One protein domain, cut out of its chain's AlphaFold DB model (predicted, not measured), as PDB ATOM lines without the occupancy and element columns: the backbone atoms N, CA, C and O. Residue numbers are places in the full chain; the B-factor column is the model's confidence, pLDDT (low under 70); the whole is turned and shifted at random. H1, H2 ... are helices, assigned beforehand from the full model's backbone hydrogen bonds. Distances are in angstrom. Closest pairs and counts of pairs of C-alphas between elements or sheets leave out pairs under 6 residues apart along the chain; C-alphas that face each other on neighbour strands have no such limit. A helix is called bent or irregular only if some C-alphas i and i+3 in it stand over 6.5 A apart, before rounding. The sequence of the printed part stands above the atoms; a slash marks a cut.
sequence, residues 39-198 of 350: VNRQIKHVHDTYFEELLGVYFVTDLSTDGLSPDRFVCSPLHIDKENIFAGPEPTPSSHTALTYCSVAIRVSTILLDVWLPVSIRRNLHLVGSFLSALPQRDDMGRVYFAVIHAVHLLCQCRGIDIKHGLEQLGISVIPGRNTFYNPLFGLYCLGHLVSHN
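Overview. This is residues 39 to 198 of the 350 residues of an uncharacterized protein of Schistosoma haematobium (UniProt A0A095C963). Three helices, H2, H4 and H6, run the same general way with their centres in a triangle and make the core, with H4 packed on both H2 and H6. H1 joins this core by its later part, residues 47 to 56, and reaches away toward residue 39 at one end of the longest axis; the short helices H3 and H5 pack on H4 and H6, and the long link of residues 59 to 92 loops round toward the other end. The printed part has 160 residues with six named helices, H1 to H6 in order, and no named strand: the class is all helix. The whole is compact, with a radius of gyration of the C-alphas of 15.0 A, and spans 48 by 39 by 25 A.

Along the chain. H1, residues 39 to 58, begins at C-alpha 39 (19.633, 0.225, 178.954) and is 27.1 A long. H2, residues 93 to 112, begins at C-alpha 93 (63.956, -1.211, 177.322) and is 28.8 A long. H3 holds residues 119 to 124. H4, residues 138 to 158, is the longest helix, 30.4 A; it is irregular, with C-alphas 139 and 142 7.6 A apart, and has a kink of 27 degrees near residue 145. H5 holds residues 163 to 169. H6, residues 184 to 194, is 15.3 A long and ends at C-alpha 194 (37.737, -15.804, 176.695).

Arrangement. H1 and H2 form a helical hairpin: residues 47 to 55 touch residues 105 to 112, opposite ways at a shallow tilt of 10 degrees, with the C-alphas of His 47 and Leu 112 closest at 5.7 A. Residues 51 to 56 of H1 touch H6, at a steep tilt of 54 degrees; the closest C-alphas, of Leu 55 and Gly 192, are 4.9 A apart. H2 touches H4 at a shallow tilt of 34 degrees, only just short of steep, with the C-alphas of Ser 103 and Val 148 closest at 6.7 A. H3 and H4 form another helical hairpin, at a steep tilt of 43 degrees; the closest C-alphas, of Ile 121 and Ala 147, are 5.1 A apart. H4 touches H6 at a shallow tilt of 29 degrees, the same way, with the C-alphas of Ile 149 and Pro 184 closest at 4.7 A. H5 touches H6, with the C-alphas of Ile 163 and Gly 187 closest at 6.1 A. H2 and H6 are near each other, while H1 and H4 are apart. Every O i to N i+4 pair is within hydrogen-bond range in H1, H2, H3, H5 and H6, and 15 of 17 in H4.

Size, cuts and confidence. The two C-alphas farthest apart, of Val 39 and Glu 83, are 49.0 A apart. The printed part has no cut. The links H1 to H2, H3 to H4 and H5 to H6 are long; in the first, residues 72 to 73 pair antiparallel with residues 61 to 62 and 76 to 77. The mean pLDDT of the printed part is 78.1; residue 67 and residues 128 to 136, 173 to 181 and 195 to 198 are under 70.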
ATOM      1  N   VAL A  39      18.524  -0.710 179.197       78.69
ATOM      2  CA  VAL A  39      19.633   0.225 178.954       78.69
ATOM      3  C   VAL A  39      20.944  -0.314 179.527       78.69
ATOM      4  O   VAL A  39      21.953  -0.340 178.825       78.69
ATOM      5  N   ASN A  40      20.934  -0.851 180.749       77.31
ATOM      6  CA  ASN A  40      22.115  -1.453 181.372       77.31
ATOM      7  C   ASN A  40      22.670  -2.626 180.554       77.31
ATOM      8  O   ASN A  40      23.886  -2.769 180.418       77.31
ATOM      9  N   ARG A  41      21.796  -3.449 179.960       77.94
ATOM     10  CA  ARG A  41      22.220  -4.526 179.052       77.94
ATOM     11  C   ARG A  41      22.858  -3.988 177.773       77.94
ATOM     12  O   ARG A  41      23.840  -4.565 177.312       77.94
ATOM     13  N   GLN A  42      22.340  -2.891 177.222       78.06
ATOM     14  CA  GLN A  42      22.916  -2.249 176.038       78.06
ATOM     15  C   GLN A  42      24.288  -1.635 176.330       78.06
ATOM     16  O   GLN A  42      25.236  -1.913 175.599       78.06
ATOM     17  N   ILE A  43      24.416  -0.859 177.413       75.44
ATOM     18  CA  ILE A  43      25.693  -0.261 177.843       75.44
ATOM     19  C   ILE A  43      26.741  -1.353 178.019       75.44
ATOM     20  O   ILE A  43      27.840  -1.264 177.477       75.44
ATOM     21  N   LYS A  44      26.371  -2.428 178.711       76.12
ATOM     22  CA  LYS A  44      27.256  -3.561 178.923       76.12
ATOM     23  C   LYS A  44      27.709  -4.211 177.619       76.12
ATOM     24  O   LYS A  44      28.898  -4.443 177.455       76.12
ATOM     25  N   HIS A  45      26.789  -4.478 176.693       78.44
ATOM     26  CA  HIS A  45      27.140  -5.049 175.393       78.44
ATOM     27  C   HIS A  45      28.158  -4.169 174.649       78.44
ATOM     28  O   HIS A  45      29.122  -4.665 174.068       78.44
ATOM     29  N   VAL A  46      27.963  -2.849 174.683       77.44
ATOM     30  CA  VAL A  46      28.887  -1.882 174.076       77.44
ATOM     31  C   VAL A  46      30.252  -1.906 174.776       77.44
ATOM     32  O   VAL A  46      31.277  -1.980 174.103       77.44
ATOM     33  N   HIS A  47      30.283  -1.907 176.111       76.94
ATOM     34  CA  HIS A  47      31.525  -1.995 176.886       76.94
ATOM     35  C   HIS A  47      32.279  -3.301 176.629       76.94
ATOM     36  O   HIS A  47      33.498  -3.273 176.478       76.94
ATOM     37  N   ASP A  48      31.569  -4.426 176.540       77.38
ATOM     38  CA  ASP A  48      32.142  -5.730 176.206       77.38
ATOM     39  C   ASP A  48      32.778  -5.697 174.810       77.38
ATOM     40  O   ASP A  48      33.932  -6.086 174.660       77.38
ATOM     41  N   THR A  49      32.085  -5.114 173.827       78.44
ATOM     42  CA  THR A  49      32.602  -4.958 172.456       78.44
ATOM     43  C   THR A  49      33.881  -4.115 172.427       78.44
ATOM     44  O   THR A  49      34.879  -4.515 171.831       78.44
ATOM     45  N   TYR A  50      33.888  -2.960 173.102       79.94
ATOM     46  CA  TYR A  50      35.083  -2.113 173.171       79.94
ATOM     47  C   TYR A  50      36.224  -2.768 173.939       79.94
ATOM     48  O   TYR A  50      37.388  -2.568 173.601       79.94
ATOM     49  N   PHE A  51      35.910  -3.542 174.973       82.69
ATOM     50  CA  PHE A  51      36.902  -4.270 175.746       82.69
ATOM     51  C   PHE A  51      37.575  -5.369 174.912       82.69
ATOM     52  O   PHE A  51      38.798  -5.518 174.955       82.69
ATOM     53  N   GLU A  52      36.793  -6.102 174.121       79.06
ATOM     54  CA  GLU A  52      37.309  -7.089 173.172       79.06
ATOM     55  C   GLU A  52      38.160  -6.430 172.084       79.06
ATOM     56  O   GLU A  52      39.265  -6.894 171.810       79.06
ATOM     57  N   GLU A  53      37.712  -5.307 171.515       80.06
ATOM     58  CA  GLU A  53      38.500  -4.557 170.531       80.06
ATOM     59  C   GLU A  53      39.817  -4.044 171.140       80.06
ATOM     60  O   GLU A  53      40.884  -4.144 170.528       80.06
ATOM     61  N   LEU A  54      39.770  -3.547 172.380       84.38
ATOM     62  CA  LEU A  54      40.931  -3.054 173.115       84.38
ATOM     63  C   LEU A  54      42.027  -4.120 173.215       84.38
ATOM     64  O   LEU A  54      43.163  -3.851 172.828       84.38
ATOM     65  N   LEU A  55      41.709  -5.308 173.730       84.19
ATOM     66  CA  LEU A  55      42.702  -6.367 173.951       84.19
ATOM     67  C   LEU A  55      42.997  -7.192 172.692       84.19
ATOM     68  O   LEU A  55      44.114  -7.679 172.534       84.19
ATOM     69  N   GLY A  56      42.027  -7.332 171.791       77.12
ATOM     70  CA  GLY A  56      42.165  -8.115 170.564       77.12
ATOM     71  C   GLY A  56      42.873  -7.378 169.428       77.12
ATOM     72  O   GLY A  56      43.523  -8.017 168.605       77.12
ATOM     73  N   VAL A  57      42.775  -6.044 169.372       76.38
ATOM     74  CA  VAL A  57      43.314  -5.242 168.256       76.38
ATOM     75  C   VAL A  57      44.423  -4.298 168.704       76.38
ATOM     76  O   VAL A  57      45.441  -4.174 168.023       76.38
ATOM     77  N   TYR A  58      44.245  -3.608 169.831       77.25
ATOM     78  CA  TYR A  58      45.147  -2.522 170.223       77.25
ATOM     79  C   TYR A  58      46.227  -2.941 171.225       77.25
ATOM     80  O   TYR A  58      47.367  -2.486 171.134       77.25
ATOM     81  N   PHE A  59      45.875  -3.815 172.163       84.50
ATOM     82  CA  PHE A  59      46.734  -4.318 173.233       84.50
ATOM     83  C   PHE A  59      46.977  -5.820 173.087       84.50
ATOM     84  O   PHE A  59      46.778  -6.606 174.013       84.50
ATOM     85  N   VAL A  60      47.403  -6.200 171.881       84.19
ATOM     86  CA  VAL A  60      47.598  -7.598 171.502       84.19
ATOM     87  C   VAL A  60      48.658  -8.242 172.386       84.19
ATOM     88  O   VAL A  60      49.752  -7.700 172.589       84.19
ATOM     89  N   THR A  61      48.308  -9.415 172.901       86.88
ATOM     90  CA  THR A  61      49.211 -10.279 173.652       86.88
ATOM     91  C   THR A  61      49.577 -11.477 172.792       86.88
ATOM     92  O   THR A  61      48.696 -12.246 172.420       86.88
ATOM     93  N   ASP A  62      50.869 -11.654 172.524       85.94
ATOM     94  CA  ASP A  62      51.387 -12.789 171.761       85.94
ATOM     95  C   ASP A  62      52.171 -13.702 172.704       85.94
ATOM     96  O   ASP A  62      53.226 -13.329 173.230       85.94
ATOM     97  N   LEU A  63      51.645 -14.905 172.925       84.81
ATOM     98  CA  LEU A  63      52.290 -15.912 173.760       84.81
ATOM     99  C   LEU A  63      53.259 -16.746 172.920       84.81
ATOM    100  O   LEU A  63      52.929 -17.209 171.827       84.81
ATOM    101  N   SER A  64      54.461 -16.949 173.444       81.94
ATOM    102  CA  SER A  64      55.481 -17.770 172.808       81.94
ATOM    103  C   SER A  64      55.110 -19.257 172.850       81.94
ATOM    104  O   SER A  64      54.801 -19.810 173.905       81.94
ATOM    105  N   THR A  65      55.208 -19.939 171.707       73.50
ATOM    106  CA  THR A  65      54.952 -21.386 171.596       73.50
ATOM    107  C   THR A  65      56.184 -22.248 171.866       73.50
ATOM    108  O   THR A  65      56.052 -23.430 172.171       73.50
ATOM    109  N   ASP A  66      57.389 -21.692 171.717       71.88
ATOM    110  CA  ASP A  66      58.650 -22.438 171.822       71.88
ATOM    111  C   ASP A  66      59.217 -22.455 173.251       71.88
ATOM    112  O   ASP A  66      60.131 -23.222 173.557       71.88
ATOM    113  N   GLY A  67      58.676 -21.619 174.145       66.38
ATOM    114  CA  GLY A  67      59.108 -21.516 175.535       66.38
ATOM    115  C   GLY A  67      60.548 -21.024 175.704       66.38
ATOM    116  O   GLY A  67      61.038 -21.013 176.835       66.38
ATOM    117  N   LEU A  68      61.216 -20.609 174.625       72.19
ATOM    118  CA  LEU A  68      62.555 -20.018 174.604       72.19
ATOM    119  C   LEU A  68      62.459 -18.518 174.348       72.19
ATOM    120  O   LEU A  68      63.124 -17.739 175.027       72.19
ATOM    121  N   SER A  69      61.591 -18.118 173.422       82.12
ATOM    122  CA  SER A  69      61.302 -16.715 173.168       82.12
ATOM    123  C   SER A  69      60.452 -16.104 174.293       82.12
ATOM    124  O   SER A  69      59.685 -16.808 174.960       82.12
ATOM    125  N   PRO A  70      60.624 -14.801 174.568       84.88
ATOM    126  CA  PRO A  70      59.782 -14.079 175.511       84.88
ATOM    127  C   PRO A  70      58.389 -13.836 174.920       84.88
ATOM    128  O   PRO A  70      58.250 -13.553 173.726       84.88
ATOM    129  N   ASP A  71      57.380 -13.879 175.786       87.19
ATOM    130  CA  ASP A  71      56.034 -13.412 175.464       87.19
ATOM    131  C   ASP A  71      56.064 -11.914 175.138       87.19
ATOM    132  O   ASP A  71      56.903 -11.158 175.649       87.19
ATOM    133  N   ARG A  72      55.152 -11.470 174.273       88.25
ATOM    134  CA  ARG A  72      55.110 -10.085 173.805       88.25
ATOM    135  C   ARG A  72      53.789  -9.428 174.147       88.25
ATOM    136  O   ARG A  72      52.727 -10.042 174.092       88.25
ATOM    137  N   PHE A  73      53.875  -8.138 174.430       89.31
ATOM    138  CA  PHE A  73      52.723  -7.272 174.592       89.31
ATOM    139  C   PHE A  73      52.902  -6.039 173.720       89.31
ATOM    140  O   PHE A  73      53.913  -5.344 173.836       89.31
ATOM    141  N   VAL A  74      51.964  -5.797 172.799       87.00
ATOM    142  CA  VAL A  74      52.075  -4.738 171.776       87.00
ATOM    143  C   VAL A  74      53.430  -4.825 171.058       87.00
ATOM    144  O   VAL A  74      54.247  -3.901 171.073       87.00
ATOM    145  N   CYS A  75      53.720  -6.015 170.523       86.19
ATOM    146  CA  CYS A  75      54.976  -6.375 169.854       86.19
ATOM    147  C   CYS A  75      56.261  -6.227 170.700       86.19
ATOM    148  O   CYS A  75      57.348  -6.509 170.193       86.19
ATOM    149  N   SER A  76      56.162  -5.828 171.971       88.38
ATOM    150  CA  SER A  76      57.303  -5.593 172.856       88.38
ATOM    151  C   SER A  76      57.535  -6.814 173.748       88.38
ATOM    152  O   SER A  76      56.636  -7.181 174.506       88.38
ATOM    153  N   PRO A  77      58.704  -7.471 173.670       90.44
ATOM    154  CA  PRO A  77      58.989  -8.641 174.490       90.44
ATOM    155  C   PRO A  77      59.170  -8.283 175.966       90.44
ATOM    156  O   PRO A  77      59.953  -7.389 176.311       90.44
ATOM    157  N   LEU A  78      58.471  -9.030 176.821       89.19
ATOM    158  CA  LEU A  78      58.580  -8.963 178.272       89.19
ATOM    159  C   LEU A  78      59.483 -10.101 178.756       89.19
ATOM    160  O   LEU A  78      59.090 -11.266 178.798       89.19
ATOM    161  N   HIS A  79      60.715  -9.754 179.117       88.06
ATOM    162  CA  HIS A  79      61.702 -10.715 179.597       88.06
ATOM    163  C   HIS A  79      61.461 -10.987 181.080       88.06
ATOM    164  O   HIS A  79      61.750 -10.139 181.923       88.06
ATOM    165  N   ILE A  80      60.894 -12.151 181.387       84.25
ATOM    166  CA  ILE A  80      60.649 -12.610 182.756       84.25
ATOM    167  C   ILE A  80      61.662 -13.703 183.071       84.25
ATOM    168  O   ILE A  80      61.778 -14.677 182.320       84.25
ATOM    169  N   ASP A  81      62.356 -13.557 184.197       77.56
ATOM    170  CA  ASP A  81      63.196 -14.619 184.733       77.56
ATOM    171  C   ASP A  81      62.310 -15.818 185.111       77.56
ATOM    172  O   ASP A  81      61.480 -15.746 186.018       77.56
ATOM    173  N   LYS A  82      62.465 -16.927 184.378       72.38
ATOM    174  CA  LYS A  82      61.674 -18.153 184.566       72.38
ATOM    175  C   LYS A  82      62.050 -18.900 185.845       72.38
ATOM    176  O   LYS A  82      61.237 -19.693 186.322       72.38
ATOM    177  N   GLU A  83      63.242 -18.661 186.382       72.12
ATOM    178  CA  GLU A  83      63.725 -19.265 187.625       72.12
ATOM    179  C   GLU A  83      63.290 -18.437 188.836       72.12
ATOM    180  O   GLU A  83      62.883 -19.001 189.854       72.12
ATOM    181  N   ASN A  84      63.281 -17.106 188.706       74.06
ATOM    182  CA  ASN A  84      62.870 -16.195 189.770       74.06
ATOM    183  C   ASN A  84      61.810 -15.178 189.322       74.06
ATOM    184  O   ASN A  84      62.034 -13.970 189.291       74.06
ATOM    185  N   ILE A  85      60.595 -15.669 189.070       71.19
ATOM    186  CA  ILE A  85      59.448 -14.841 188.646       71.19
ATOM    187  C   ILE A  85      59.109 -13.743 189.678       71.19
ATOM    188  O   ILE A  85      58.529 -12.714 189.327       71.19
ATOM    189  N   PHE A  86      59.517 -13.914 190.942       72.00
ATOM    190  CA  PHE A  86      59.322 -12.919 191.997       72.00
ATOM    191  C   PHE A  86      60.381 -11.801 192.016       72.00
ATOM    192  O   PHE A  86      60.192 -10.799 192.703       72.00
ATOM    193  N   ALA A  87      61.477 -11.924 191.263       74.62
ATOM    194  CA  ALA A  87      62.418 -10.818 191.074       74.62
ATOM    195  C   ALA A  87      61.851  -9.717 190.160       74.62
ATOM    196  O   ALA A  87      62.354  -8.594 190.158       74.62
ATOM    197  N   GLY A  88      60.777 -10.020 189.423       79.25
ATOM    198  CA  GLY A  88      60.239  -9.155 188.381       79.25
ATOM    199  C   GLY A  88      60.956  -9.345 187.039       79.25
ATOM    200  O   GLY A  88      61.794 -10.236 186.893       79.25
ATOM    201  N   PRO A  89      60.595  -8.547 186.023       87.00
ATOM    202  CA  PRO A  89      61.150  -8.683 184.688       87.00
ATOM    203  C   PRO A  89      62.552  -8.087 184.608       87.00
ATOM    204  O   PRO A  89      62.893  -7.149 185.335       87.00
ATOM    205  N   GLU A  90      63.348  -8.581 183.663       87.19
ATOM    206  CA  GLU A  90      64.659  -8.016 183.374       87.19
ATOM    207  C   GLU A  90      64.515  -6.533 182.992       87.19
ATOM    208  O   GLU A  90      63.632  -6.198 182.188       87.19
ATOM    209  N   PRO A  91      65.381  -5.639 183.510       85.62
ATOM    210  CA  PRO A  91      65.289  -4.192 183.318       85.62
ATOM    211  C   PRO A  91      65.787  -3.765 181.928       85.62
ATOM    212  O   PRO A  91      66.716  -2.966 181.788       85.62
ATOM    213  N   THR A  92      65.188  -4.336 180.887       89.12
ATOM    214  CA  THR A  92      65.456  -4.032 179.483       89.12
ATOM    215  C   THR A  92      64.483  -2.964 178.969       89.12
ATOM    216  O   THR A  92      63.353  -2.868 179.461       89.12
ATOM    217  N   PRO A  93      64.863  -2.180 177.941       87.75
ATOM    218  CA  PRO A  93      63.956  -1.211 177.322       87.75
ATOM    219  C   PRO A  93      62.657  -1.841 176.794       87.75
ATOM    220  O   PRO A  93      61.601  -1.209 176.834       87.75
ATOM    221  N   SER A  94      62.706  -3.094 176.326       89.62
ATOM    222  CA  SER A  94      61.518  -3.790 175.827       89.62
ATOM    223  C   SER A  94      60.559  -4.171 176.954       89.62
ATOM    224  O   SER A  94      59.361  -3.935 176.826       89.62
ATOM    225  N   SER A  95      61.075  -4.682 178.078       89.50
ATOM    226  CA  SER A  95      60.267  -5.001 179.260       89.50
ATOM    227  C   SER A  95      59.630  -3.744 179.855       89.50
ATOM    228  O   SER A  95      58.463  -3.760 180.242       89.50
ATOM    229  N   HIS A  96      60.369  -2.633 179.880       87.81
ATOM    230  CA  HIS A  96      59.857  -1.323 180.284       87.81
ATOM    231  C   HIS A  96      58.702  -0.848 179.386       87.81
ATOM    232  O   HIS A  96      57.641  -0.450 179.880       87.81
ATOM    233  N   THR A  97      58.880  -0.963 178.069       87.06
ATOM    234  CA  THR A  97      57.860  -0.607 177.072       87.06
ATOM    235  C   THR A  97      56.614  -1.484 177.217       87.06
ATOM    236  O   THR A  97      55.497  -0.972 177.264       87.06
ATOM    237  N   ALA A  98      56.793  -2.799 177.368       89.75
ATOM    238  CA  ALA A  98      55.697  -3.741 177.573       89.75
ATOM    239  C   ALA A  98      54.898  -3.416 178.847       89.75
ATOM    240  O   ALA A  98      53.677  -3.301 178.789       89.75
ATOM    241  N   LEU A  99      55.570  -3.185 179.984       89.19
ATOM    242  CA  LEU A  99      54.906  -2.815 181.240       89.19
ATOM    243  C   LEU A  99      54.176  -1.476 181.161       89.19
ATOM    244  O   LEU A  99      53.090  -1.338 181.718       89.19
ATOM    245  N   THR A 100      54.750  -0.503 180.455       86.12
ATOM    246  CA  THR A 100      54.093   0.780 180.190       86.12
ATOM    247  C   THR A 100      52.757   0.562 179.488       86.12
ATOM    248  O   THR A 100      51.725   1.060 179.942       86.12
ATOM    249  N   TYR A 101      52.758  -0.224 178.409       86.62
ATOM    250  CA  TYR A 101      51.527  -0.556 177.704       86.62
ATOM    251  C   TYR A 101      50.561  -1.344 178.585       86.62
ATOM    252  O   TYR A 101      49.366  -1.060 178.544       86.62
ATOM    253  N   CYS A 102      51.042  -2.277 179.415       89.00
ATOM    254  CA  CYS A 102      50.193  -3.012 180.352       89.00
ATOM    255  C   CYS A 102      49.468  -2.071 181.321       89.00
ATOM    256  O   CYS A 102      48.269  -2.230 181.535       89.00
ATOM    257  N   SER A 103      50.153  -1.068 181.877       87.06
ATOM    258  CA  SER A 103      49.533  -0.077 182.768       87.06
ATOM    259  C   SER A 103      48.419   0.705 182.068       87.06
ATOM    260  O   SER A 103      47.348   0.896 182.643       87.06
ATOM    261  N   VAL A 104      48.631   1.109 180.808       84.44
ATOM    262  CA  VAL A 104      47.599   1.787 180.005       84.44
ATOM    263  C   VAL A 104      46.427   0.848 179.719       84.44
ATOM    264  O   VAL A 104      45.276   1.231 179.929       84.44
ATOM    265  N   ALA A 105      46.703  -0.390 179.304       87.69
ATOM    266  CA  ALA A 105      45.682  -1.399 179.043       87.69
ATOM    267  C   ALA A 105      44.830  -1.661 180.288       87.69
ATOM    268  O   ALA A 105      43.603  -1.662 180.198       87.69
ATOM    269  N   ILE A 106      45.458  -1.806 181.460       88.25
ATOM    270  CA  ILE A 106      44.775  -1.964 182.748       88.25
ATOM    271  C   ILE A 106      43.911  -0.746 183.051       88.25
ATOM    272  O   ILE A 106      42.761  -0.917 183.435       88.25
ATOM    273  N   ARG A 107      44.420   0.475 182.855       84.44
ATOM    274  CA  ARG A 107      43.653   1.700 183.114       84.44
ATOM    275  C   ARG A 107      42.363   1.735 182.303       84.44
ATOM    276  O   ARG A 107      41.283   1.910 182.864       84.44
ATOM    277  N   VAL A 108      42.472   1.533 180.993       82.44
ATOM    278  CA  VAL A 108      41.311   1.542 180.096       82.44
ATOM    279  C   VAL A 108      40.379   0.373 180.425       82.44
ATOM    280  O   VAL A 108      39.172   0.565 180.528       82.44
ATOM    281  N   SER A 109      40.938  -0.805 180.708       85.00
ATOM    282  CA  SER A 109      40.188  -1.985 181.151       85.00
ATOM    283  C   SER A 109      39.383  -1.718 182.419       85.00
ATOM    284  O   SER A 109      38.215  -2.071 182.487       85.00
ATOM    285  N   THR A 110      39.970  -1.068 183.423       83.44
ATOM    286  CA  THR A 110      39.270  -0.759 184.676       83.44
ATOM    287  C   THR A 110      38.128   0.224 184.482       83.44
ATOM    288  O   THR A 110      37.124   0.092 185.163       83.44
ATOM    289  N   ILE A 111      38.240   1.153 183.527       79.25
ATOM    290  CA  ILE A 111      37.161   2.091 183.190       79.25
ATOM    291  C   ILE A 111      36.034   1.358 182.455       79.25
ATOM    292  O   ILE A 111      34.878   1.451 182.850       79.25
ATOM    293  N   LEU A 112      36.365   0.587 181.415       78.38
ATOM    294  CA  LEU A 112      35.367  -0.145 180.624       78.38
ATOM    295  C   LEU A 112      34.627  -1.196 181.455       78.38
ATOM    296  O   LEU A 112      33.431  -1.412 181.268       78.38
ATOM    297  N   LEU A 113      35.337  -1.850 182.374       76.75
ATOM    298  CA  LEU A 113      34.779  -2.881 183.244       76.75
ATOM    299  C   LEU A 113      34.256  -2.349 184.578       76.75
ATOM    300  O   LEU A 113      33.839  -3.175 185.384       76.75
ATOM    301  N   ASP A 114      34.343  -1.037 184.815       74.56
ATOM    302  CA  ASP A 114      34.043  -0.331 186.075       74.56
ATOM    303  C   ASP A 114      34.750  -0.898 187.336       74.56
ATOM    304  O   ASP A 114      34.309  -0.780 188.476       74.56
ATOM    305  N   VAL A 115      35.900  -1.557 187.156       81.56
ATOM    306  CA  VAL A 115      36.608  -2.242 188.247       81.56
ATOM    307  C   VAL A 115      37.423  -1.260 189.081       81.56
ATOM    308  O   VAL A 115      38.419  -0.689 188.632       81.56
ATOM    309  N   TRP A 116      37.087  -1.172 190.366       81.31
ATOM    310  CA  TRP A 116      37.847  -0.396 191.341       81.31
ATOM    311  C   TRP A 116      39.117  -1.128 191.786       81.31
ATOM    312  O   TRP A 116      39.068  -2.148 192.475       81.31
ATOM    313  N   LEU A 117      40.282  -0.572 191.442       80.75
ATOM    314  CA  LEU A 117      41.567  -1.092 191.910       80.75
ATOM    315  C   LEU A 117      41.949  -0.540 193.301       80.75
ATOM    316  O   LEU A 117      41.824   0.669 193.546       80.75
ATOM    317  N   PRO A 118      42.516  -1.379 194.191       83.44
ATOM    318  CA  PRO A 118      43.125  -0.942 195.444       83.44
ATOM    319  C   PRO A 118      44.097   0.231 195.265       83.44
ATOM    320  O   PRO A 118      44.848   0.303 194.292       83.44
ATOM    321  N   VAL A 119      44.124   1.146 196.241       77.19
ATOM    322  CA  VAL A 119      44.961   2.364 196.207       77.19
ATOM    323  C   VAL A 119      46.443   2.040 195.983       77.19
ATOM    324  O   VAL A 119      47.108   2.748 195.233       77.19
ATOM    325  N   SER A 120      46.956   0.970 196.592       77.19
ATOM    326  CA  SER A 120      48.340   0.514 196.413       77.19
ATOM    327  C   SER A 120      48.650   0.144 194.961       77.19
ATOM    328  O   SER A 120      49.660   0.585 194.422       77.19
ATOM    329  N   ILE A 121      47.750  -0.594 194.303       83.75
ATOM    330  CA  ILE A 121      47.882  -0.986 192.894       83.75
ATOM    331  C   ILE A 121      47.798   0.250 191.997       83.75
ATOM    332  O   ILE A 121      48.658   0.441 191.144       83.75
ATOM    333  N   ARG A 122      46.824   1.140 192.233       80.38
ATOM    334  CA  ARG A 122      46.677   2.383 191.454       80.38
ATOM    335  C   ARG A 122      47.899   3.293 191.550       80.38
ATOM    336  O   ARG A 122      48.277   3.889 190.548       80.38
ATOM    337  N   ARG A 123      48.513   3.396 192.734       81.19
ATOM    338  CA  ARG A 123      49.747   4.168 192.944       81.19
ATOM    339  C   ARG A 123      50.929   3.551 192.203       81.19
ATOM    340  O   ARG A 123      51.603   4.268 191.479       81.19
ATOM    341  N   ASN A 124      51.132   2.240 192.336       81.19
ATOM    342  CA  ASN A 124      52.247   1.540 191.690       81.19
ATOM    343  C   ASN A 124      52.131   1.512 190.162       81.19
ATOM    344  O   ASN A 124      53.139   1.464 189.474       81.19
ATOM    345  N   LEU A 125      50.912   1.538 189.628       80.50
ATOM    346  CA  LEU A 125      50.655   1.634 188.192       80.50
ATOM    347  C   LEU A 125      50.592   3.084 187.688       80.50
ATOM    348  O   LEU A 125      50.315   3.294 186.510       80.50
ATOM    349  N   HIS A 126      50.795   4.074 188.567       76.50
ATOM    350  CA  HIS A 126      50.661   5.501 188.259       76.50
ATOM    351  C   HIS A 126      49.341   5.841 187.541       76.50
ATOM    352  O   HIS A 126      49.291   6.654 186.625       76.50
ATOM    353  N   LEU A 127      48.236   5.216 187.970       71.50
ATOM    354  CA  LEU A 127      46.909   5.413 187.366       71.50
ATOM    355  C   LEU A 127      46.230   6.714 187.810       71.50
ATOM    356  O   LEU A 127      45.196   7.090 187.261       71.50
ATOM    357  N   VAL A 128      46.780   7.376 188.828       64.56
ATOM    358  CA  VAL A 128      46.264   8.632 189.377       64.56
ATOM    359  C   VAL A 128      46.964   9.794 188.669       64.56
ATOM    360  O   VAL A 128      48.142  10.030 188.915       64.56
ATOM    361  N   GLY A 129      46.239  10.515 187.810       60.81
ATOM    362  CA  GLY A 129      46.765  11.655 187.045       60.81
ATOM    363  C   GLY A 129      46.462  11.572 185.546       60.81
ATOM    364  O   GLY A 129      45.700  10.708 185.104       60.81
ATOM    365  N   SER A 130      47.040  12.472 184.744       57.03
ATOM    366  CA  SER A 130      46.968  12.399 183.275       57.03
ATOM    367  C   SER A 130      47.594  11.089 182.769       57.03
ATOM    368  O   SER A 130      48.383  10.466 183.470       57.03
ATOM    369  N   PHE A 131      47.267  10.621 181.560       51.19
ATOM    370  CA  PHE A 131      47.847   9.372 181.010       51.19
ATOM    371  C   PHE A 131      49.381   9.402 180.881       51.19
ATOM    372  O   PHE A 131      49.999   8.369 180.641       51.19
ATOM    373  N   LEU A 132      49.978  10.584 181.036       47.97
ATOM    374  CA  LEU A 132      51.413  10.840 180.989       47.97
ATOM    375  C   LEU A 132      52.064  10.855 182.382       47.97
ATOM    376  O   LEU A 132      53.259  11.130 182.486       47.97
ATOM    377  N   SER A 133      51.313  10.602 183.461       53.56
ATOM    378  CA  SER A 133      51.883  10.575 184.806       53.56
ATOM    379  C   SER A 133      52.861   9.410 184.944       53.56
ATOM    380  O   SER A 133      52.453   8.257 184.850       53.56
ATOM    381  N   ALA A 134      54.136   9.762 185.147       58.59
ATOM    382  CA  ALA A 134      55.289   8.914 185.457       58.59
ATOM    383  C   ALA A 134      55.208   7.489 184.885       58.59
ATOM    384  O   ALA A 134      54.720   6.558 185.525       58.59
ATOM    385  N   LEU A 135      55.748   7.325 183.675       64.50
ATOM    386  CA  LEU A 135      56.064   6.009 183.129       64.50
ATOM    387  C   LEU A 135      56.860   5.185 184.160       64.50
ATOM    388  O   LEU A 135      57.637   5.780 184.915       64.50
ATOM    389  N   PRO A 136      56.713   3.843 184.173       66.88
ATOM    390  CA  PRO A 136      57.521   2.960 185.011       66.88
ATOM    391  C   PRO A 136      58.983   3.401 184.984       66.88
ATOM    392  O   PRO A 136      59.510   3.670 183.915       66.88
ATOM    393  N   GLN A 137      59.669   3.526 186.111       74.62
ATOM    394  CA  GLN A 137      61.115   3.760 186.074       74.62
ATOM    395  C   GLN A 137      61.847   2.424 186.138       74.62
ATOM    396  O   GLN A 137      61.286   1.422 186.585       74.62
ATOM    397  N   ARG A 138      63.105   2.393 185.681       71.62
ATOM    398  CA  ARG A 138      63.936   1.178 185.710       71.62
ATOM    399  C   ARG A 138      63.971   0.549 187.108       71.62
ATOM    400  O   ARG A 138      63.883  -0.669 187.223       71.62
ATOM    401  N   ASP A 139      64.032   1.386 188.139       75.94
ATOM    402  CA  ASP A 139      64.158   0.966 189.538       75.94
ATOM    403  C   ASP A 139      62.828   0.481 190.146       75.94
ATOM    404  O   ASP A 139      62.821  -0.279 191.113       75.94
ATOM    405  N   ASP A 140      61.697   0.845 189.534       81.38
ATOM    406  CA  ASP A 140      60.352   0.482 189.993       81.38
ATOM    407  C   ASP A 140      59.708  -0.643 189.165       81.38
ATOM    408  O   ASP A 140      58.600  -1.086 189.480       81.38
ATOM    409  N   MET A 141      60.390  -1.161 188.137       83.38
ATOM    410  CA  MET A 141      59.839  -2.173 187.224       83.38
ATOM    411  C   MET A 141      59.292  -3.414 187.933       83.38
ATOM    412  O   MET A 141      58.225  -3.900 187.561       83.38
ATOM    413  N   GLY A 142      59.975  -3.909 188.969       85.62
ATOM    414  CA  GLY A 142      59.481  -5.038 189.761       85.62
ATOM    415  C   GLY A 142      58.150  -4.714 190.449       85.62
ATOM    416  O   GLY A 142      57.198  -5.485 190.359       85.62
ATOM    417  N   ARG A 143      58.034  -3.529 191.066       86.31
ATOM    418  CA  ARG A 143      56.801  -3.080 191.740       86.31
ATOM    419  C   ARG A 143      55.649  -2.899 190.759       86.31
ATOM    420  O   ARG A 143      54.531  -3.320 191.055       86.31
ATOM    421  N   VAL A 144      55.930  -2.302 189.601       88.06
ATOM    422  CA  VAL A 144      54.960  -2.132 188.512       88.06
ATOM    423  C   VAL A 144      54.497  -3.497 188.020       88.06
ATOM    424  O   VAL A 144      53.300  -3.741 187.971       88.06
ATOM    425  N   TYR A 145      55.420  -4.416 187.736       88.81
ATOM    426  CA  TYR A 145      55.105  -5.775 187.297       88.81
ATOM    427  C   TYR A 145      54.171  -6.504 188.269       88.81
ATOM    428  O   TYR A 145      53.143  -7.033 187.850       88.81
ATOM    429  N   PHE A 146      54.459  -6.465 189.572       86.44
ATOM    430  CA  PHE A 146      53.568  -7.044 190.579       86.44
ATOM    431  C   PHE A 146      52.194  -6.378 190.602       86.44
ATOM    432  O   PHE A 146      51.173  -7.060 190.679       86.44
ATOM    433  N   ALA A 147      52.143  -5.052 190.501       87.88
ATOM    434  CA  ALA A 147      50.877  -4.336 190.438       87.88
ATOM    435  C   ALA A 147      50.074  -4.695 189.174       87.88
ATOM    436  O   ALA A 147      48.856  -4.854 189.265       87.88
ATOM    437  N   VAL A 148      50.744  -4.896 188.030       90.75
ATOM    438  CA  VAL A 148      50.134  -5.373 186.780       90.75
ATOM    439  C   VAL A 148      49.545  -6.767 186.989       90.75
ATOM    440  O   VAL A 148      48.376  -6.967 186.678       90.75
ATOM    441  N   ILE A 149      50.298  -7.712 187.567       88.75
ATOM    442  CA  ILE A 149      49.798  -9.068 187.865       88.75
ATOM    443  C   ILE A 149      48.517  -9.002 188.692       88.75
ATOM    444  O   ILE A 149      47.500  -9.577 188.308       88.75
ATOM    445  N   HIS A 150      48.548  -8.272 189.808       86.12
ATOM    446  CA  HIS A 150      47.396  -8.182 190.698       86.12
ATOM    447  C   HIS A 150      46.190  -7.525 190.026       86.12
ATOM    448  O   HIS A 150      45.066  -7.989 190.205       86.12
ATOM    449  N   ALA A 151      46.402  -6.465 189.242       89.38
ATOM    450  CA  ALA A 151      45.325  -5.821 188.503       89.38
ATOM    451  C   ALA A 151      44.704  -6.768 187.470       89.38
ATOM    452  O   ALA A 151      43.483  -6.877 187.397       89.38
ATOM    453  N   VAL A 152      45.526  -7.500 186.717       89.75
ATOM    454  CA  VAL A 152      45.055  -8.481 185.733       89.75
ATOM    455  C   VAL A 152      44.263  -9.597 186.412       89.75
ATOM    456  O   VAL A 152      43.168  -9.919 185.962       89.75
ATOM    457  N   HIS A 153      44.750 -10.139 187.530       84.94
ATOM    458  CA  HIS A 153      44.019 -11.151 188.304       84.94
ATOM    459  C   HIS A 153      42.662 -10.644 188.792       84.94
ATOM    460  O   HIS A 153      41.669 -11.362 188.678       84.94
ATOM    461  N   LEU A 154      42.595  -9.401 189.277       85.62
ATOM    462  CA  LEU A 154      41.336  -8.769 189.670       85.62
ATOM    463  C   LEU A 154      40.375  -8.639 188.483       85.62
ATOM    464  O   LEU A 154      39.201  -8.976 188.617       85.62
ATOM    465  N   LEU A 155      40.862  -8.204 187.320       85.88
ATOM    466  CA  LEU A 155      40.056  -8.086 186.101       85.88
ATOM    467  C   LEU A 155      39.533  -9.459 185.642       85.88
ATOM    468  O   LEU A 155      38.335  -9.599 185.386       85.88
ATOM    469  N   CYS A 156      40.387 -10.491 185.620       82.94
ATOM    470  CA  CYS A 156      39.986 -11.871 185.325       82.94
ATOM    471  C   CYS A 156      38.900 -12.350 186.293       82.94
ATOM    472  O   CYS A 156      37.864 -12.860 185.867       82.94
ATOM    473  N   GLN A 157      39.086 -12.118 187.593       80.62
ATOM    474  CA  GLN A 157      38.123 -12.514 188.613       80.62
ATOM    475  C   GLN A 157      36.785 -11.773 188.478       80.62
ATOM    476  O   GLN A 157      35.726 -12.382 188.640       80.62
ATOM    477  N   CYS A 158      36.806 -10.481 188.141       77.31
ATOM    478  CA  CYS A 158      35.592  -9.706 187.875       77.31
ATOM    479  C   CYS A 158      34.806 -10.265 186.684       77.31
ATOM    480  O   CYS A 158      33.575 -10.247 186.696       77.31
ATOM    481  N   ARG A 159      35.510 -10.827 185.697       76.19
ATOM    482  CA  ARG A 159      34.931 -11.524 184.542       76.19
ATOM    483  C   ARG A 159      34.608 -13.001 184.793       76.19
ATOM    484  O   ARG A 159      34.097 -13.657 183.890       76.19
ATOM    485  N   GLY A 160      34.877 -13.527 185.989       74.94
ATOM    486  CA  GLY A 160      34.678 -14.944 186.306       74.94
ATOM    487  C   GLY A 160      35.599 -15.879 185.517       74.94
ATOM    488  O   GLY A 160      35.231 -17.021 185.259       74.94
ATOM    489  N   ILE A 161      36.767 -15.387 185.098       79.44
ATOM    490  CA  ILE A 161      37.781 -16.155 184.376       79.44
ATOM    491  C   ILE A 161      38.766 -16.717 185.399       79.44
ATOM    492  O   ILE A 161      39.497 -15.970 186.049       79.44
ATOM    493  N   ASP A 162      38.801 -18.041 185.518       78.88
ATOM    494  CA  ASP A 162      39.924 -18.735 186.142       78.88
ATOM    495  C   ASP A 162      41.041 -18.865 185.102       78.88
ATOM    496  O   ASP A 162      40.861 -19.512 184.073       78.88
ATOM    497  N   ILE A 163      42.190 -18.240 185.359       77.75
ATOM    498  CA  ILE A 163      43.331 -18.218 184.433       77.75
ATOM    499  C   ILE A 163      43.819 -19.637 184.140       77.75
ATOM    500  O   ILE A 163      44.188 -19.928 183.005       77.75
ATOM    501  N   LYS A 164      43.781 -20.541 185.128       76.44
ATOM    502  CA  LYS A 164      44.175 -21.940 184.930       76.44
ATOM    503  C   LYS A 164      43.273 -22.634 183.942       76.44
ATOM    504  O   LYS A 164      43.745 -23.176 182.947       76.44
ATOM    505  N   HIS A 165      41.981 -22.570 184.219       76.44
ATOM    506  CA  HIS A 165      40.993 -23.176 183.357       76.44
ATOM    507  C   HIS A 165      40.984 -22.527 181.967       76.44
ATOM    508  O   HIS A 165      40.838 -23.217 180.965       76.44
ATOM    509  N   GLY A 166      41.201 -21.213 181.896       74.75
ATOM    510  CA  GLY A 166      41.276 -20.479 180.641       74.75
ATOM    511  C   GLY A 166      42.430 -20.939 179.755       74.75
ATOM    512  O   GLY A 166      42.226 -21.206 178.575       74.75
ATOM    513  N   LEU A 167      43.625 -21.115 180.320       75.06
ATOM    514  CA  LEU A 167      44.771 -21.638 179.571       75.06
ATOM    515  C   LEU A 167      44.536 -23.075 179.085       75.06
ATOM    516  O   LEU A 167      44.841 -23.384 177.935       75.06
ATOM    517  N   GLU A 168      43.929 -23.924 179.922       77.75
ATOM    518  CA  GLU A 168      43.533 -25.286 179.537       77.75
ATOM    519  C   GLU A 168      42.530 -25.282 178.369       77.75
ATOM    520  O   GLU A 168      42.707 -26.036 177.412       77.75
ATOM    521  N   GLN A 169      41.516 -24.409 178.401       74.56
ATOM    522  CA  GLN A 169      40.544 -24.246 177.310       74.56
ATOM    523  C   GLN A 169      41.194 -23.778 176.005       74.56
ATOM    524  O   GLN A 169      40.782 -24.191 174.924       74.56
ATOM    525  N   LEU A 170      42.226 -22.943 176.107       72.06
ATOM    526  CA  LEU A 170      42.993 -22.436 174.972       72.06
ATOM    527  C   LEU A 170      44.019 -23.455 174.442       72.06
ATOM    528  O   LEU A 170      44.756 -23.151 173.507       72.06
ATOM    529  N   GLY A 171      44.089 -24.660 175.026       71.06
ATOM    530  CA  GLY A 171      45.043 -25.701 174.638       71.06
ATOM    531  C   GLY A 171      46.490 -25.389 175.028       71.06
ATOM    532  O   GLY A 171      47.410 -26.079 174.587       71.06
ATOM    533  N   ILE A 172      46.707 -24.366 175.859       71.69
ATOM    534  CA  ILE A 172      48.027 -23.972 176.344       71.69
ATOM    535  C   ILE A 172      48.330 -24.822 177.574       71.69
ATOM    536  O   ILE A 172      47.730 -24.657 178.637       71.69
ATOM    537  N   SER A 173      49.260 -25.767 177.431       62.56
ATOM    538  CA  SER A 173      49.626 -26.666 178.521       62.56
ATOM    539  C   SER A 173      50.305 -25.886 179.648       62.56
ATOM    540  O   SER A 173      51.453 -25.448 179.561       62.56
ATOM    541  N   VAL A 174      49.580 -25.717 180.753       61.22
ATOM    542  CA  VAL A 174      50.137 -25.156 181.981       61.22
ATOM    543  C   VAL A 174      51.114 -26.179 182.550       61.22
ATOM    544  O   VAL A 174      50.707 -27.170 183.154       61.22
ATOM    545  N   ILE A 175      52.414 -25.970 182.337       56.72
ATOM    546  CA  ILE A 175      53.446 -26.849 182.896       56.72
ATOM    547  C   ILE A 175      53.386 -26.737 184.430       56.72
ATOM    548  O   ILE A 175      53.626 -25.646 184.963       56.72
ATOM    549  N   PRO A 176      53.091 -27.832 185.160       43.41
ATOM    550  CA  PRO A 176      53.043 -27.810 186.617       43.41
ATOM    551  C   PRO A 176      54.393 -27.371 187.195       43.41
ATOM    552  O   PRO A 176      55.437 -27.883 186.798       43.41
ATOM    553  N   GLY A 177      54.382 -26.412 188.125       49.62
ATOM    554  CA  GLY A 177      55.589 -25.911 188.799       49.62
ATOM    555  C   GLY A 177      56.254 -24.697 188.144       49.62
ATOM    556  O   GLY A 177      57.091 -24.062 188.780       49.62
ATOM    557  N   ARG A 178      55.856 -24.301 186.928       54.69
ATOM    558  CA  ARG A 178      56.179 -22.964 186.413       54.69
ATOM    559  C   ARG A 178      55.141 -21.986 186.955       54.69
ATOM    560  O   ARG A 178      53.946 -22.240 186.820       54.69
ATOM    561  N   ASN A 179      55.579 -20.870 187.535       62.16
ATOM    562  CA  ASN A 179      54.730 -19.784 188.050       62.16
ATOM    563  C   ASN A 179      54.029 -19.008 186.905       62.16
ATOM    564  O   ASN A 179      53.977 -17.784 186.907       62.16
ATOM    565  N   THR A 180      53.484 -19.718 185.915       61.25
ATOM    566  CA  THR A 180      52.761 -19.206 184.741       61.25
ATOM    567  C   THR A 180      51.571 -18.343 185.150       61.25
ATOM    568  O   THR A 180      51.355 -17.299 184.557       61.25
ATOM    569  N   PHE A 181      50.880 -18.675 186.242       63.66
ATOM    570  CA  PHE A 181      49.832 -17.823 186.825       63.66
ATOM    571  C   PHE A 181      50.303 -16.420 187.211       63.66
ATOM    572  O   PHE A 181      49.494 -15.497 187.264       63.66
ATOM    573  N   TYR A 182      51.597 -16.256 187.479       70.62
ATOM    574  CA  TYR A 182      52.206 -14.990 187.864       70.62
ATOM    575  C   TYR A 182      52.796 -14.233 186.674       70.62
ATOM    576  O   TYR A 182      53.412 -13.200 186.887       70.62
ATOM    577  N   ASN A 183      52.618 -14.702 185.436       80.56
ATOM    578  CA  ASN A 183      52.914 -13.891 184.263       80.56
ATOM    579  C   ASN A 183      51.634 -13.128 183.853       80.56
ATOM    580  O   ASN A 183      50.630 -13.753 183.493       80.56
ATOM    581  N   PRO A 184      51.647 -11.783 183.905       84.00
ATOM    582  CA  PRO A 184      50.466 -10.969 183.638       84.00
ATOM    583  C   PRO A 184      49.960 -11.097 182.196       84.00
ATOM    584  O   PRO A 184      48.774 -10.877 181.949       84.00
ATOM    585  N   LEU A 185      50.825 -11.484 181.251       87.69
ATOM    586  CA  LEU A 185      50.453 -11.625 179.846       87.69
ATOM    587  C   LEU A 185      49.489 -12.791 179.627       87.69
ATOM    588  O   LEU A 185      48.561 -12.658 178.841       87.69
ATOM    589  N   PHE A 186      49.590 -13.885 180.386       85.19
ATOM    590  CA  PHE A 186      48.585 -14.948 180.287       85.19
ATOM    591  C   PHE A 186      47.198 -14.469 180.710       85.19
ATOM    592  O   PHE A 186      46.210 -14.791 180.058       85.19
ATOM    593  N   GLY A 187      47.108 -13.681 181.783       85.12
ATOM    594  CA  GLY A 187      45.826 -13.144 182.228       85.12
ATOM    595  C   GLY A 187      45.232 -12.148 181.226       85.12
ATOM    596  O   GLY A 187      44.040 -12.220 180.940       85.12
ATOM    597  N   LEU A 188      46.061 -11.279 180.633       88.00
ATOM    598  CA  LEU A 188      45.639 -10.365 179.561       88.00
ATOM    599  C   LEU A 188      45.206 -11.120 178.299       88.00
ATOM    600  O   LEU A 188      44.173 -10.793 177.720       88.00
ATOM    601  N   TYR A 189      45.932 -12.173 177.925       85.81
ATOM    602  CA  TYR A 189      45.557 -13.050 176.820       85.81
ATOM    603  C   TYR A 189      44.195 -13.707 177.071       85.81
ATOM    604  O   TYR A 189      43.306 -13.618 176.225       85.81
ATOM    605  N   CYS A 190      43.987 -14.292 178.255       83.00
ATOM    606  CA  CYS A 190      42.705 -14.874 178.652       83.00
ATOM    607  C   CYS A 190      41.572 -13.835 178.657       83.00
ATOM    608  O   CYS A 190      40.471 -14.140 178.206       83.00
ATOM    609  N   LEU A 191      41.826 -12.607 179.121       83.38
ATOM    610  CA  LEU A 191      40.851 -11.512 179.066       83.38
ATOM    611  C   LEU A 191      40.489 -11.128 177.628       83.38
ATOM    612  O   LEU A 191      39.327 -10.852 177.363       83.38
ATOM    613  N   GLY A 192      41.440 -11.131 176.696       79.62
ATOM    614  CA  GLY A 192      41.156 -10.838 175.289       79.62
ATOM    615  C   GLY A 192      40.403 -11.961 174.568       79.62
ATOM    616  O   GLY A 192      39.556 -11.683 173.728       79.62
ATOM    617  N   HIS A 193      40.682 -13.227 174.903       76.81
ATOM    618  CA  HIS A 193      40.228 -14.380 174.110       76.81
ATOM    619  C   HIS A 193      39.032 -15.136 174.700       76.81
ATOM    620  O   HIS A 193      38.323 -15.818 173.967       76.81
ATOM    621  N   LEU A 194      38.801 -15.050 176.015       70.00
ATOM    622  CA  LEU A 194      37.737 -15.804 176.695       70.00
ATOM    623  C   LEU A 194      36.553 -14.937 177.129       70.00
ATOM    624  O   LEU A 194      35.551 -15.474 177.600       70.00
ATOM    625  N   VAL A 195      36.635 -13.613 176.965       64.19
ATOM    626  CA  VAL A 195      35.507 -12.713 177.254       64.19
ATOM    627  C   VAL A 195      34.326 -12.986 176.321       64.19
ATOM    628  O   VAL A 195      33.206 -13.102 176.817       64.19
ATOM    629  N   SER A 196      34.582 -13.262 175.041       55.69
ATOM    630  CA  SER A 196      33.552 -13.577 174.037       55.69
ATOM    631  C   SER A 196      32.784 -14.876 174.313       55.69
ATOM    632  O   SER A 196      31.645 -15.049 173.882       55.69
ATOM    633  N   HIS A 197      33.385 -15.806 175.061       52.19
ATOM    634  CA  HIS A 197      32.792 -17.108 175.375       52.19
ATOM    635  C   HIS A 197      32.046 -17.133 176.712       52.19
ATOM    636  O   HIS A 197      31.284 -18.069 176.984       52.19
ATOM    637  N   ASN A 198      32.210 -16.104 177.547       52.25
ATOM    638  CA  ASN A 198      31.642 -16.071 178.887       52.25
ATOM    639  C   ASN A 198      30.252 -15.406 178.907       52.25
ATOM    640  O   ASN A 198      30.020 -14.412 179.592       52.25
TER     641      ASN A 198